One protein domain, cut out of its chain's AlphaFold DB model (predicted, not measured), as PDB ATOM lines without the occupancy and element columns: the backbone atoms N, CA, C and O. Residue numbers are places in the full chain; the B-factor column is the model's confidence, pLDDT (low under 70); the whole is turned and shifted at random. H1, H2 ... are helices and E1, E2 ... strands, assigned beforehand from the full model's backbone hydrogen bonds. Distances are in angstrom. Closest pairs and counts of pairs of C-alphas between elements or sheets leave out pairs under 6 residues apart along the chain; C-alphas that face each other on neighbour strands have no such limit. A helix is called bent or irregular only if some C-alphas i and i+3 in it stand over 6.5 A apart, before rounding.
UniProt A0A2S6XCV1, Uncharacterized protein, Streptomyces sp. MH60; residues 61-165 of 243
ATOM      1  N   GLY A  61     -55.753 -44.228  21.301       58.44
ATOM      2  CA  GLY A  61     -57.033 -43.827  21.898       58.44
ATOM      3  C   GLY A  61     -57.142 -42.333  22.227       58.44
ATOM      4  O   GLY A  61     -58.228 -41.765  22.147       58.44
ATOM      5  N   LEU A  62     -56.030 -41.657  22.530       62.19
ATOM      6  CA  LEU A  62     -56.033 -40.241  22.931       62.19
ATOM      7  C   LEU A  62     -56.107 -39.278  21.740       62.19
ATOM      8  O   LEU A  62     -56.626 -38.170  21.874       62.19
ATOM      9  N   MET A  63     -55.663 -39.720  20.563       65.81
ATOM     10  CA  MET A  63     -55.802 -38.958  19.321       65.81
ATOM     11  C   MET A  63     -57.264 -38.874  18.871       65.81
ATOM     12  O   MET A  63     -57.681 -37.843  18.344       65.81
ATOM     13  N   SER A  64     -58.061 -39.913  19.141       69.50
ATOM     14  CA  SER A  64     -59.479 -39.955  18.761       69.50
ATOM     15  C   SER A  64     -60.328 -38.884  19.468       69.50
ATOM     16  O   SER A  64     -61.147 -38.232  18.823       69.50
ATOM     17  N   ALA A  65     -60.072 -38.618  20.756       64.75
ATOM     18  CA  ALA A  65     -60.786 -37.597  21.528       64.75
ATOM     19  C   ALA A  65     -60.479 -36.173  21.029       64.75
ATOM     20  O   ALA A  65     -61.380 -35.352  20.871       64.75
ATOM     21  N   ILE A  66     -59.217 -35.882  20.687       70.19
ATOM     22  CA  ILE A  66     -58.829 -34.580  20.114       70.19
ATOM     23  C   ILE A  66     -59.503 -34.363  18.751       70.19
ATOM     24  O   ILE A  66     -59.949 -33.258  18.445       70.19
ATOM     25  N   GLN A  67     -59.631 -35.421  17.948       78.62
ATOM     26  CA  GLN A  67     -60.311 -35.372  16.650       78.62
ATOM     27  C   GLN A  67     -61.832 -35.176  16.762       78.62
ATOM     28  O   GLN A  67     -62.453 -34.700  15.809       78.62
ATOM     29  N   ALA A  68     -62.444 -35.521  17.900       73.12
ATOM     30  CA  ALA A  68     -63.880 -35.370  18.128       73.12
ATOM     31  C   ALA A  68     -64.285 -33.942  18.538       73.12
ATOM     32  O   ALA A  68     -65.383 -33.505  18.185       73.12
ATOM     33  N   ILE A  69     -63.397 -33.183  19.201       76.06
ATOM     34  CA  ILE A  69     -63.686 -31.829  19.718       76.06
ATOM     35  C   ILE A  69     -64.289 -30.892  18.659       76.06
ATOM     36  O   ILE A  69     -65.328 -30.300  18.950       76.06
ATOM     37  N   PRO A  70     -63.748 -30.759  17.427       81.44
ATOM     38  CA  PRO A  70     -64.307 -29.832  16.440       81.44
ATOM     39  C   PRO A  70     -65.770 -30.108  16.080       81.44
ATOM     40  O   PRO A  70     -66.467 -29.206  15.624       81.44
ATOM     41  N   LYS A  71     -66.242 -31.349  16.265       79.25
ATOM     42  CA  LYS A  71     -67.615 -31.739  15.940       79.25
ATOM     43  C   LYS A  71     -68.600 -31.327  17.024       79.25
ATOM     44  O   LYS A  71     -69.714 -30.954  16.682       79.25
ATOM     45  N   VAL A  72     -68.214 -31.405  18.296       76.00
ATOM     46  CA  VAL A  72     -69.113 -31.182  19.446       76.00
ATOM     47  C   VAL A  72     -68.975 -29.790  20.062       76.00
ATOM     48  O   VAL A  72     -69.901 -29.316  20.711       76.00
ATOM     49  N   PHE A  73     -67.846 -29.114  19.840       83.12
ATOM     50  CA  PHE A  73     -67.520 -27.868  20.522       83.12
ATOM     51  C   PHE A  73     -68.360 -26.682  20.036       83.12
ATOM     52  O   PHE A  73     -68.376 -26.335  18.853       83.12
ATOM     53  N   GLY A  74     -69.013 -26.000  20.973       82.56
ATOM     54  CA  GLY A  74     -69.729 -24.754  20.751       82.56
ATOM     55  C   GLY A  74     -71.024 -24.891  19.953       82.56
ATOM     56  O   GLY A  74     -71.476 -23.881  19.405       82.56
ATOM     57  N   GLN A  75     -71.618 -26.089  19.884       83.62
ATOM     58  CA  GLN A  75     -72.882 -26.320  19.175       83.62
ATOM     59  C   GLN A  75     -74.053 -25.547  19.799       83.62
ATOM     60  O   GLN A  75     -74.894 -25.008  19.080       83.62
ATOM     61  N   ILE A  76     -74.104 -25.446  21.132       85.94
ATOM     62  CA  ILE A  76     -75.167 -24.733  21.849       85.94
ATOM     63  C   ILE A  76     -74.641 -23.394  22.374       85.94
ATOM     64  O   ILE A  76     -73.833 -23.338  23.297       85.94
ATOM     65  N   LYS A  77     -75.142 -22.285  21.813       86.69
ATOM     66  CA  LYS A  77     -74.859 -20.912  22.275       86.69
ATOM     67  C   LYS A  77     -76.166 -20.131  22.461       86.69
ATOM     68  O   LYS A  77     -76.680 -19.569  21.488       86.69
ATOM     69  N   PRO A  78     -76.742 -20.095  23.677       83.44
ATOM     70  CA  PRO A  78     -77.976 -19.358  23.933       83.44
ATOM     71  C   PRO A  78     -77.776 -17.861  23.673       83.44
ATOM     72  O   PRO A  78     -76.864 -17.246  24.214       83.44
ATOM     73  N   ARG A  79     -78.647 -17.257  22.858       84.75
ATOM     74  CA  ARG A  79     -78.579 -15.824  22.500       84.75
ATOM     75  C   ARG A  79     -79.238 -14.890  23.526       84.75
ATOM     76  O   ARG A  79     -79.265 -13.684  23.325       84.75
ATOM     77  N   GLY A  80     -79.794 -15.440  24.604       84.19
ATOM     78  CA  GLY A  80     -80.499 -14.690  25.639       84.19
ATOM     79  C   GLY A  80     -80.825 -15.558  26.851       84.19
ATOM     80  O   GLY A  80     -80.673 -16.782  26.819       84.19
ATOM     81  N   ARG A  81     -81.277 -14.919  27.933       86.94
ATOM     82  CA  ARG A  81     -81.605 -15.596  29.191       86.94
ATOM     83  C   ARG A  81     -82.902 -16.396  29.042       86.94
ATOM     84  O   ARG A  81     -83.986 -15.824  29.029       86.94
ATOM     85  N   ARG A  82     -82.780 -17.720  28.958       93.75
ATOM     86  CA  ARG A  82     -83.901 -18.670  28.956       93.75
ATOM     87  C   ARG A  82     -83.491 -20.010  29.563       93.75
ATOM     88  O   ARG A  82     -82.303 -20.276  29.728       93.75
ATOM     89  N   GLN A  83     -84.471 -20.865  29.839       91.00
ATOM     90  CA  GLN A  83     -84.209 -22.261  30.179       91.00
ATOM     91  C   GLN A  83     -83.715 -23.032  28.944       91.00
ATOM     92  O   GLN A  83     -84.173 -22.798  27.819       91.00
ATOM     93  N   LEU A  84     -82.763 -23.939  29.159       91.75
ATOM     94  CA  LEU A  84     -82.273 -24.858  28.135       91.75
ATOM     95  C   LEU A  84     -83.269 -25.999  27.931       91.75
ATOM     96  O   LEU A  84     -83.884 -26.486  28.881       91.75
ATOM     97  N   THR A  85     -83.419 -26.438  26.688       93.19
ATOM     98  CA  THR A  85     -84.231 -27.614  26.370       93.19
ATOM     99  C   THR A  85     -83.503 -28.895  26.788       93.19
ATOM    100  O   THR A  85     -82.283 -28.915  26.949       93.19
ATOM    101  N   LYS A  86     -84.239 -30.003  26.938       92.50
ATOM    102  CA  LYS A  86     -83.635 -31.309  27.254       92.50
ATOM    103  C   LYS A  86     -82.598 -31.741  26.211       92.50
ATOM    104  O   LYS A  86     -81.561 -32.266  26.592       92.50
ATOM    105  N   ALA A  87     -82.854 -31.484  24.926       89.94
ATOM    106  CA  ALA A  87     -81.910 -31.792  23.851       89.94
ATOM    107  C   ALA A  87     -80.621 -30.963  23.973       89.94
ATOM    108  O   ALA A  87     -79.531 -31.513  23.892       89.94
ATOM    109  N   GLU A  88     -80.738 -29.666  24.278       87.81
ATOM    110  CA  GLU A  88     -79.578 -28.793  24.507       87.81
ATOM    111  C   GLU A  88     -78.755 -29.222  25.723       87.81
ATOM    112  O   GLU A  88     -77.530 -29.168  25.687       87.81
ATOM    113  N   LEU A  89     -79.413 -29.677  26.794       90.31
ATOM    114  CA  LEU A  89     -78.726 -30.218  27.967       90.31
ATOM    115  C   LEU A  89     -77.966 -31.512  27.651       90.31
ATOM    116  O   LEU A  89     -76.882 -31.710  28.193       90.31
ATOM    117  N   VAL A  90     -78.501 -32.374  26.781       90.75
ATOM    118  CA  VAL A  90     -77.797 -33.581  26.313       90.75
ATOM    119  C   VAL A  90     -76.577 -33.192  25.480       90.75
ATOM    120  O   VAL A  90     -75.479 -33.627  25.803       90.75
ATOM    121  N   SER A  91     -76.728 -32.295  24.502       87.31
ATOM    122  CA  SER A  91     -75.598 -31.821  23.690       87.31
ATOM    123  C   SER A  91     -74.497 -31.172  24.535       87.31
ATOM    124  O   SER A  91     -73.326 -31.471  24.339       87.31
ATOM    125  N   LEU A  92     -74.855 -30.340  25.522       90.00
ATOM    126  CA  LEU A  92     -73.884 -29.724  26.437       90.00
ATOM    127  C   LEU A  92     -73.213 -30.740  27.368       90.00
ATOM    128  O   LEU A  92     -72.045 -30.576  27.719       90.00
ATOM    129  N   ARG A  93     -73.934 -31.784  27.795       92.06
ATOM    130  CA  ARG A  93     -73.347 -32.890  28.563       92.06
ATOM    131  C   ARG A  93     -72.305 -33.622  27.720       92.06
ATOM    132  O   ARG A  93     -71.211 -33.862  28.223       92.06
ATOM    133  N   ASP A  94     -72.650 -33.982  26.491       87.81
ATOM    134  CA  ASP A  94     -71.765 -34.737  25.602       87.81
ATOM    135  C   ASP A  94     -70.528 -33.899  25.245       87.81
ATOM    136  O   ASP A  94     -69.402 -34.369  25.394       87.81
ATOM    137  N   GLU A  95     -70.720 -32.614  24.927       86.56
ATOM    138  CA  GLU A  95     -69.632 -31.651  24.738       86.56
ATOM    139  C   GLU A  95     -68.710 -31.584  25.968       86.56
ATOM    140  O   GLU A  95     -67.488 -31.657  25.833       86.56
ATOM    141  N   LYS A  96     -69.272 -31.512  27.182       89.44
ATOM    142  CA  LYS A  96     -68.481 -31.492  28.419       89.44
ATOM    143  C   LYS A  96     -67.654 -32.768  28.602       89.44
ATOM    144  O   LYS A  96     -66.486 -32.678  28.969       89.44
ATOM    145  N   ILE A  97     -68.241 -33.943  28.364       88.31
ATOM    146  CA  ILE A  97     -67.547 -35.233  28.514       88.31
ATOM    147  C   ILE A  97     -66.348 -35.319  27.563       88.31
ATOM    148  O   ILE A  97     -65.264 -35.746  27.974       88.31
ATOM    149  N   GLU A  98     -66.522 -34.886  26.316       84.50
ATOM    150  CA  GLU A  98     -65.450 -34.876  25.320       84.50
ATOM    151  C   GLU A  98     -64.344 -33.877  25.684       84.50
ATOM    152  O   GLU A  98     -63.161 -34.223  25.632       84.50
ATOM    153  N   ILE A  99     -64.700 -32.671  26.147       86.00
ATOM    154  CA  ILE A  99     -63.726 -31.680  26.638       86.00
ATOM    155  C   ILE A  99     -62.923 -32.242  27.816       86.00
ATOM    156  O   ILE A  99     -61.693 -32.181  27.801       86.00
ATOM    157  N   ASP A 100     -63.581 -32.827  28.819       88.06
ATOM    158  CA  ASP A 100     -62.908 -33.392  29.995       88.06
ATOM    159  C   ASP A 100     -61.960 -34.541  29.604       88.06
ATOM    160  O   ASP A 100     -60.858 -34.678  30.148       88.06
ATOM    161  N   THR A 101     -62.360 -35.361  28.630       84.56
ATOM    162  CA  THR A 101     -61.543 -36.463  28.103       84.56
ATOM    163  C   THR A 101     -60.329 -35.937  27.339       84.56
ATOM    164  O   THR A 101     -59.207 -36.402  27.561       84.56
ATOM    165  N   ALA A 102     -60.517 -34.918  26.503       83.56
ATOM    166  CA  ALA A 102     -59.432 -34.260  25.796       83.56
ATOM    167  C   ALA A 102     -58.448 -33.561  26.745       83.56
ATOM    168  O   ALA A 102     -57.240 -33.663  26.545       83.56
ATOM    169  N   ILE A 103     -58.926 -32.910  27.811       86.81
ATOM    170  CA  ILE A 103     -58.054 -32.311  28.832       86.81
ATOM    171  C   ILE A 103     -57.171 -33.387  29.464       86.81
ATOM    172  O   ILE A 103     -55.956 -33.211  29.519       86.81
ATOM    173  N   LYS A 104     -57.736 -34.534  29.868       84.50
ATOM    174  CA  LYS A 104     -56.946 -35.656  30.409       84.50
ATOM    175  C   LYS A 104     -55.886 -36.142  29.419       84.50
ATOM    176  O   LYS A 104     -54.746 -36.388  29.818       84.50
ATOM    177  N   ALA A 105     -56.239 -36.250  28.137       81.56
ATOM    178  CA  ALA A 105     -55.313 -36.627  27.074       81.56
ATOM    179  C   ALA A 105     -54.157 -35.630  26.921       81.56
ATOM    180  O   ALA A 105     -52.989 -36.025  26.891       81.56
ATOM    181  N   LEU A 106     -54.474 -34.337  26.884       83.25
ATOM    182  CA  LEU A 106     -53.497 -33.258  26.770       83.25
ATOM    183  C   LEU A 106     -52.597 -33.171  28.007       83.25
ATOM    184  O   LEU A 106     -51.393 -32.977  27.859       83.25
ATOM    185  N   THR A 107     -53.139 -33.371  29.212       85.94
ATOM    186  CA  THR A 107     -52.345 -33.447  30.447       85.94
ATOM    187  C   THR A 107     -51.360 -34.607  30.388       85.94
ATOM    188  O   THR A 107     -50.171 -34.390  30.609       85.94
ATOM    189  N   LYS A 108     -51.807 -35.808  29.994       84.12
ATOM    190  CA  LYS A 108     -50.907 -36.958  29.834       84.12
ATOM    191  C   LYS A 108     -49.805 -36.664  28.813       84.12
ATOM    192  O   LYS A 108     -48.634 -36.918  29.084       84.12
ATOM    193  N   ARG A 109     -50.154 -36.058  27.672       83.25
ATOM    194  CA  ARG A 109     -49.165 -35.669  26.661       83.25
ATOM    195  C   ARG A 109     -48.171 -34.638  27.193       83.25
ATOM    196  O   ARG A 109     -46.980 -34.731  26.904       83.25
ATOM    197  N   LYS A 110     -48.631 -33.662  27.974       87.44
ATOM    198  CA  LYS A 110     -47.761 -32.675  28.621       87.44
ATOM    199  C   LYS A 110     -46.771 -33.349  29.575       87.44
ATOM    200  O   LYS A 110     -45.591 -33.010  29.541       87.44
ATOM    201  N   ASP A 111     -47.218 -34.319  30.369       85.62
ATOM    202  CA  ASP A 111     -46.355 -35.072  31.287       85.62
ATOM    203  C   ASP A 111     -45.330 -35.939  30.543       85.62
ATOM    204  O   ASP A 111     -44.183 -36.067  30.969       85.62
ATOM    205  N   GLU A 112     -45.700 -36.510  29.398       84.38
ATOM    206  CA  GLU A 112     -44.749 -37.206  28.533       84.38
ATOM    207  C   GLU A 112     -43.708 -36.258  27.937       84.38
ATOM    208  O   GLU A 112     -42.523 -36.579  27.955       84.38
ATOM    209  N   ILE A 113     -44.123 -35.088  27.435       86.50
ATOM    210  CA  ILE A 113     -43.197 -34.046  26.960       86.50
ATOM    211  C   ILE A 113     -42.240 -33.659  28.086       86.50
ATOM    212  O   ILE A 113     -41.037 -33.589  27.856       86.50
ATOM    213  N   HIS A 114     -42.747 -33.489  29.308       89.31
ATOM    214  CA  HIS A 114     -41.928 -33.213  30.484       89.31
ATOM    215  C   HIS A 114     -40.856 -34.296  30.681       89.31
ATOM    216  O   HIS A 114     -39.675 -33.973  30.776       89.31
ATOM    217  N   LYS A 115     -41.233 -35.580  30.653       87.88
ATOM    218  CA  LYS A 115     -40.277 -36.694  30.761       87.88
ATOM    219  C   LYS A 115     -39.271 -36.717  29.610       87.88
ATOM    220  O   LYS A 115     -38.080 -36.873  29.857       87.88
ATOM    221  N   MET A 116     -39.725 -36.533  28.370       88.38
ATOM    222  CA  MET A 116     -38.858 -36.528  27.184       88.38
ATOM    223  C   MET A 116     -37.813 -35.411  27.262       88.38
ATOM    224  O   MET A 116     -36.636 -35.645  26.996       88.38
ATOM    225  N   VAL A 117     -38.226 -34.211  27.672       91.50
ATOM    226  CA  VAL A 117     -37.318 -33.074  27.851       91.50
ATOM    227  C   VAL A 117     -36.369 -33.309  29.031       91.50
ATOM    228  O   VAL A 117     -35.186 -33.001  28.916       91.50
ATOM    229  N   SER A 118     -36.822 -33.914  30.132       91.19
ATOM    230  CA  SER A 118     -35.935 -34.290  31.243       91.19
ATOM    231  C   SER A 118     -34.847 -35.279  30.813       91.19
ATOM    232  O   SER A 118     -33.681 -35.055  31.125       91.19
ATOM    233  N   VAL A 119     -35.194 -36.307  30.027       90.75
ATOM    234  CA  VAL A 119     -34.206 -37.232  29.435       90.75
ATOM    235  C   VAL A 119     -33.244 -36.488  28.505       90.75
ATOM    236  O   VAL A 119     -32.043 -36.744  28.529       90.75
ATOM    237  N   HIS A 120     -33.736 -35.538  27.703       91.31
ATOM    238  CA  HIS A 120     -32.873 -34.715  26.853       91.31
ATOM    239  C   HIS A 120     -31.833 -33.936  27.672       91.31
ATOM    240  O   HIS A 120     -30.654 -33.944  27.319       91.31
ATOM    241  N   PHE A 121     -32.239 -33.314  28.784       92.75
ATOM    242  CA  PHE A 121     -31.309 -32.647  29.696       92.75
ATOM    243  C   PHE A 121     -30.286 -33.610  30.302       92.75
ATOM    244  O   PHE A 121     -29.114 -33.254  30.407       92.75
ATOM    245  N   ASP A 122     -30.693 -34.829  30.658       91.12
ATOM    246  CA  ASP A 122     -29.768 -35.829  31.194       91.12
ATOM    247  C   ASP A 122     -28.700 -36.220  30.161       91.12
ATOM    248  O   ASP A 122     -27.506 -36.190  30.457       91.12
ATOM    249  N   VAL A 123     -29.108 -36.453  28.910       89.94
ATOM    250  CA  VAL A 123     -28.184 -36.733  27.798       89.94
ATOM    251  C   VAL A 123     -27.249 -35.551  27.524       89.94
ATOM    252  O   VAL A 123     -26.067 -35.752  27.233       89.94
ATOM    253  N   LEU A 124     -27.745 -34.312  27.594       90.31
ATOM    254  CA  LEU A 124     -26.898 -33.123  27.461       90.31
ATOM    255  C   LEU A 124     -25.864 -33.047  28.584       90.31
ATOM    256  O   LEU A 124     -24.696 -32.767  28.314       90.31
ATOM    257  N   ALA A 125     -26.269 -33.323  29.822       89.62
ATOM    258  CA  ALA A 125     -25.379 -33.311  30.971       89.62
ATOM    259  C   ALA A 125     -24.273 -34.372  30.866       89.62
ATOM    260  O   ALA A 125     -23.108 -34.063  31.139       89.62
ATOM    261  N   ASP A 126     -24.616 -35.579  30.407       88.44
ATOM    262  CA  ASP A 126     -23.655 -36.652  30.137       88.44
ATOM    263  C   ASP A 126     -22.661 -36.239  29.039       88.44
ATOM    264  O   ASP A 126     -21.445 -36.325  29.226       88.44
ATOM    265  N   LYS A 127     -23.153 -35.699  27.912       89.94
ATOM    266  CA  LYS A 127     -22.305 -35.206  26.806       89.94
ATOM    267  C   LYS A 127     -21.363 -34.085  27.239       89.94
ATOM    268  O   LYS A 127     -20.218 -34.036  26.795       89.94
ATOM    269  N   GLN A 128     -21.833 -33.195  28.109       90.38
ATOM    270  CA  GLN A 128     -21.049 -32.091  28.667       90.38
ATOM    271  C   GLN A 128     -20.140 -32.521  29.830       90.38
ATOM    272  O   GLN A 128     -19.452 -31.674  30.394       90.38
ATOM    273  N   LYS A 129     -20.124 -33.813  30.201       89.31
ATOM    274  CA  LYS A 129     -19.349 -34.364  31.328       89.31
ATOM    275  C   LYS A 129     -19.609 -33.636  32.655       89.31
ATOM    276  O   LYS A 129     -18.709 -33.477  33.475       89.31
ATOM    277  N   ARG A 130     -20.849 -33.183  32.868       85.38
ATOM    278  CA  ARG A 130     -21.288 -32.520  34.114       85.38
ATOM    279  C   ARG A 130     -21.727 -33.507  35.196       85.38
ATOM    280  O   ARG A 130     -21.983 -33.099  36.327       85.38
ATOM    281  N   VAL A 131     -21.837 -34.784  34.843       85.81
ATOM    282  CA  VAL A 131     -22.299 -35.861  35.717       85.81
ATOM    283  C   VAL A 131     -21.104 -36.625  36.275       85.81
ATOM    284  O   VAL A 131     -20.176 -36.974  35.549       85.81
ATOM    285  N   THR A 132     -21.145 -36.907  37.573       83.31
ATOM    286  CA  THR A 132     -20.193 -37.763  38.282       83.31
ATOM    287  C   THR A 132     -20.940 -38.874  39.020       83.31
ATOM    288  O   THR A 132     -22.168 -38.852  39.158       83.31
ATOM    289  N   GLU A 133     -20.205 -39.842  39.568       76.56
ATOM    290  CA  GLU A 133     -20.784 -40.886  40.429       76.56
ATOM    291  C   GLU A 133     -21.511 -40.315  41.659       76.56
ATOM    292  O   GLU A 133     -22.396 -40.967  42.208       76.56
ATOM    293  N   GLN A 134     -21.198 -39.075  42.048       78.00
ATOM    294  CA  GLN A 134     -21.796 -38.382  43.191       78.00
ATOM    295  C   GLN A 134     -22.986 -37.486  42.816       78.00
ATOM    296  O   GLN A 134     -23.634 -36.917  43.697       78.00
ATOM    297  N   THR A 135     -23.301 -37.331  41.523       81.62
ATOM    298  CA  THR A 135     -24.454 -36.532  41.090       81.62
ATOM    299  C   THR A 135     -25.739 -37.110  41.678       81.62
ATOM    300  O   THR A 135     -25.993 -38.305  41.588       81.62
ATOM    301  N   ARG A 136     -26.586 -36.276  42.280       79.38
ATOM    302  CA  ARG A 136     -27.854 -36.745  42.854       79.38
ATOM    303  C   ARG A 136     -28.885 -37.003  41.756       79.38
ATOM    304  O   ARG A 136     -28.911 -36.297  40.748       79.38
ATOM    305  N   LEU A 137     -29.740 -37.998  41.977       81.75
ATOM    306  CA  LEU A 137     -30.896 -38.285  41.127       81.75
ATOM    307  C   LEU A 137     -32.190 -37.977  41.872       81.75
ATOM    308  O   LEU A 137     -32.262 -38.133  43.092       81.75
ATOM    309  N   ASP A 138     -33.206 -37.549  41.134       79.62
ATOM    310  CA  ASP A 138     -34.563 -37.454  41.653       79.62
ATOM    311  C   ASP A 138     -35.200 -38.851  41.789       79.62
ATOM    312  O   ASP A 138     -34.647 -39.870  41.368       79.62
ATOM    313  N   LYS A 139     -36.406 -38.904  42.359       79.44
ATOM    314  CA  LYS A 139     -37.177 -40.149  42.523       79.44
ATOM    315  C   LYS A 139     -37.488 -40.881  41.208       79.44
ATOM    316  O   LYS A 139     -37.830 -42.057  41.248       79.44
ATOM    317  N   ASN A 140     -37.420 -40.185  40.073       80.44
ATOM    318  CA  ASN A 140     -37.710 -40.719  38.748       80.44
ATOM    319  C   ASN A 140     -36.434 -41.122  37.989       80.44
ATOM    320  O   ASN A 140     -36.544 -41.658  36.889       80.44
ATOM    321  N   GLY A 141     -35.244 -40.880  38.552       82.50
ATOM    322  CA  GLY A 141     -33.973 -41.202  37.912       82.50
ATOM    323  C   GLY A 141     -33.364 -40.092  37.053       82.50
ATOM    324  O   GLY A 141     -32.477 -40.392  36.260       82.50
ATOM    325  N   HIS A 142     -33.797 -38.838  37.186       87.56
ATOM    326  CA  HIS A 142     -33.228 -37.689  36.464       87.56
ATOM    327  C   HIS A 142     -32.143 -36.974  37.274       87.56
ATOM    328  O   HIS A 142     -32.235 -36.904  38.504       87.56
ATOM    329  N   TYR A 143     -31.130 -36.401  36.612       87.44
ATOM    330  CA  TYR A 143     -30.055 -35.684  37.307       87.44
ATOM    331  C   TYR A 143     -30.542 -34.374  37.935       87.44
ATOM    332  O   TYR A 143     -31.163 -33.529  37.292       87.44
ATOM    333  N   LEU A 144     -30.197 -34.172  39.208       85.75
ATOM    334  CA  LEU A 144     -30.454 -32.939  39.953       85.75
ATOM    335  C   LEU A 144     -29.277 -31.966  39.789       85.75
ATOM    336  O   LEU A 144     -28.492 -31.776  40.718       85.75
ATOM    337  N   LEU A 145     -29.134 -31.386  38.594       85.69
ATOM    338  CA  LEU A 145     -28.060 -30.429  38.280       85.69
ATOM    339  C   LEU A 145     -28.499 -28.967  38.381       85.69
ATOM    340  O   LEU A 145     -27.681 -28.111  38.716       85.69
ATOM    341  N   ALA A 146     -29.772 -28.682  38.110       85.69
ATOM    342  CA  ALA A 146     -30.354 -27.370  38.350       85.69
ATOM    343  C   ALA A 146     -30.366 -27.037  39.851       85.69
ATOM    344  O   ALA A 146     -30.675 -27.884  40.698       85.69
ATOM    345  N   SER A 147     -30.091 -25.778  40.179       80.75
ATOM    346  CA  SER A 147     -30.223 -25.240  41.534       80.75
ATOM    347  C   SER A 147     -31.113 -23.993  41.533       80.75
ATOM    348  O   SER A 147     -31.354 -23.406  40.473       80.75
ATOM    349  N   PRO A 148     -31.655 -23.580  42.692       76.81
ATOM    350  CA  PRO A 148     -32.452 -22.360  42.772       76.81
ATOM    351  C   PRO A 148     -31.681 -21.158  42.210       76.81
ATOM    352  O   PRO A 148     -30.562 -20.878  42.635       76.81
ATOM    353  N   GLY A 149     -32.265 -20.472  41.225       80.19
ATOM    354  CA  GLY A 149     -31.632 -19.343  40.529       80.19
ATOM    355  C   GLY A 149     -30.631 -19.720  39.428       80.19
ATOM    356  O   GLY A 149     -30.186 -18.835  38.704       80.19
ATOM    357  N   ASN A 150     -30.312 -21.004  39.246       86.25
ATOM    358  CA  ASN A 150     -29.428 -21.497  38.192       86.25
ATOM    359  C   ASN A 150     -30.078 -22.683  37.463       86.25
ATOM    360  O   ASN A 150     -29.857 -23.856  37.784       86.25
ATOM    361  N   ALA A 151     -30.937 -22.345  36.503       90.50
ATOM    362  CA  ALA A 151     -31.646 -23.307  35.674       90.50
ATOM    363  C   ALA A 151     -30.740 -23.882  34.579       90.50
ATOM    364  O   ALA A 151     -29.892 -23.184  34.024       90.50
ATOM    365  N   GLU A 152     -30.977 -25.132  34.192       93.12
ATOM    366  CA  GLU A 152     -30.436 -25.646  32.932       93.12
ATOM    367  C   GLU A 152     -31.307 -25.157  31.778       93.12
ATOM    368  O   GLU A 152     -32.526 -25.053  31.916       93.12
ATOM    369  N   THR A 153     -30.695 -24.865  30.634       92.19
ATOM    370  CA  THR A 153     -31.396 -24.357  29.453       92.19
ATOM    371  C   THR A 153     -31.077 -25.208  28.229       92.19
ATOM    372  O   THR A 153     -29.951 -25.672  28.053       92.19
ATOM    373  N   ALA A 154     -32.084 -25.439  27.389       92.88
ATOM    374  CA  ALA A 154     -31.953 -26.158  26.126       92.88
ATOM    375  C   ALA A 154     -32.678 -25.368  25.023       92.88
ATOM    376  O   ALA A 154     -33.909 -25.261  25.064       92.88
ATOM    377  N   PRO A 155     -31.956 -24.759  24.064       92.06
ATOM    378  CA  PRO A 155     -32.578 -23.982  22.999       92.06
ATOM    379  C   PRO A 155     -33.369 -24.878  22.042       92.06
ATOM    380  O   PRO A 155     -32.947 -25.986  21.721       92.06
ATOM    381  N   VAL A 156     -34.500 -24.372  21.546       91.00
ATOM    382  CA  VAL A 156     -35.258 -25.000  20.459       91.00
ATOM    383  C   VAL A 156     -34.879 -24.293  19.161       91.00
ATOM    384  O   VAL A 156     -35.330 -23.172  18.892       91.00
ATOM    385  N   GLU A 157     -34.014 -24.938  18.379       88.81
ATOM    386  CA  GLU A 157     -33.467 -24.387  17.137       88.81
ATOM    387  C   GLU A 157     -34.571 -23.858  16.207       88.81
ATOM    388  O   GLU A 157     -35.624 -24.469  16.036       88.81
ATOM    389  N   GLY A 158     -34.346 -22.669  15.643       88.00
ATOM    390  CA  GLY A 158     -35.264 -22.034  14.691       88.00
ATOM    391  C   GLY A 158     -36.543 -21.416  15.275       88.00
ATOM    392  O   GLY A 158     -37.269 -20.764  14.533       88.00
ATOM    393  N   SER A 159     -36.830 -21.560  16.575       84.62
ATOM    394  CA  SER A 159     -38.120 -21.123  17.151       84.62
ATOM    395  C   SER A 159     -38.055 -19.881  18.048       84.62
ATOM    396  O   SER A 159     -39.094 -19.376  18.460       84.62
ATOM    397  N   GLY A 160     -36.857 -19.410  18.418       89.38
ATOM    398  CA  GLY A 160     -36.683 -18.357  19.432       89.38
ATOM    399  C   GLY A 160     -37.078 -18.770  20.859       89.38
ATOM    400  O   GLY A 160     -36.919 -17.972  21.781       89.38
ATOM    401  N   HIS A 161     -37.549 -20.005  21.056       93.44
ATOM    402  CA  HIS A 161     -37.924 -20.563  22.350       93.44
ATOM    403  C   HIS A 161     -36.818 -21.462  22.909       93.44
ATOM    404  O   HIS A 161     -35.921 -21.918  22.194       93.44
ATOM    405  N   TYR A 162     -36.883 -21.732  24.208       94.38
ATOM    406  CA  TYR A 162     -35.986 -22.654  24.895       94.38
ATOM    407  C   TYR A 162     -36.703 -23.328  26.065       94.38
ATOM    408  O   TYR A 162     -37.590 -22.749  26.693       94.38
ATOM    409  N   PHE A 163     -36.318 -24.565  26.359       95.50
ATOM    410  CA  PHE A 163     -36.735 -25.245  27.577       95.50
ATOM    411  C   PHE A 163     -35.818 -24.859  28.734       95.50
ATOM    412  O   PHE A 163     -34.610 -24.697  28.549       95.50
ATOM    413  N   THR A 164     -36.382 -24.759  29.933       94.69
ATOM    414  CA  THR A 164     -35.630 -24.641  31.182       94.69
ATOM    415  C   THR A 164     -35.947 -25.798  32.112       94.69
ATOM    416  O   THR A 164     -37.105 -26.199  32.215       94.69
ATOM    417  N   ARG A 165     -34.924 -26.319  32.799       93.62
ATOM    418  CA  ARG A 165     -35.068 -27.221  33.947       93.62
ATOM    419  C   ARG A 165     -34.705 -26.468  35.211       93.62
ATOM    420  O   ARG A 165     -33.561 -26.064  35.403       93.62
TER     421      ARG A 165
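Overview. This is residues 61 to 165 of the 243 residues of an uncharacterized protein of Streptomyces sp. MH60 (UniProt A0A2S6XCV1). One very long helix, H2, makes the long axis of a rod; a short helix, H1, crosses over the earlier part of H2 at a slant, and a small hairpin of two strands, E1 and E2, sits beside the later part. Beyond the end of H2 the chain folds back in a long loop, residues 128 to 151, before it reaches the hairpin, whose turn, with residues 156 to 161, sticks out. The printed part has 105 residues with two named helices and two named strands, in the order H1, H2, E1, E2; the sheet has the order E1 - E2 and is antiparallel. The class is mostly helix. The whole is extended, with a radius of gyration of the C-alphas of 22.0 A and spans of 66 by 30 by 26 A.

Arrangement. H1, residues 61 to 72, touches H2, residues 86 to 127, and H2 does so with its residues 91 to 105 alone. Their closest C-alphas, those of Val 72 and Glu 95, are 5.3 A apart. The two run opposite ways at a steep tilt of 42 degrees and form a helical hairpin. Every O i to N i+4 pair is within hydrogen-bond range in H2; in H1 3 of 8 are, beside 5 of 9 O i to N i+3 pairs. E1, residues 152 to 155, and E2, residues 161 to 165, are antiparallel neighbours and form a hairpin, with 158 degrees between their directions. N 154 and O 163 are within hydrogen-bond range at 2.9 A, and N 163 and O 154 at 2.8 A. The closest C-alphas of H2 and E1, those of Phe 121 and Ala 154, are 7.4 A apart; those of H2 and E2, Ser 118 and Arg 165, are 7.6 A apart. H1 is apart from E1 and from E2.

Along the chain. H1 begins at C-alpha 61, (-57.033, -43.827, 21.898), and is 17.7 A long from first to last C-alpha. It is irregular, but only just: C-alphas 67 and 70 are 6.8 A apart. H2 runs 61.5 A, from C-alpha 86 at (-83.635, -31.309, 27.254) to C-alpha 127 at (-22.305, -35.206, 26.806). E1 measures 10.3 A and E2 13.7 A, ending at C-alpha 165, (-35.068, -27.221, 33.947).

Size, cuts and confidence. The two C-alphas farthest apart, those of Arg 82 and Glu 133, are 67.9 A from each other. The printed part has no cut. The links from H1 to H2, 13 residues, and from H2 to E1, 24 residues, are long; that from E1 to E2 is tight. The mean pLDDT of the printed part is 85.4, and residues 61 to 65 are under 70.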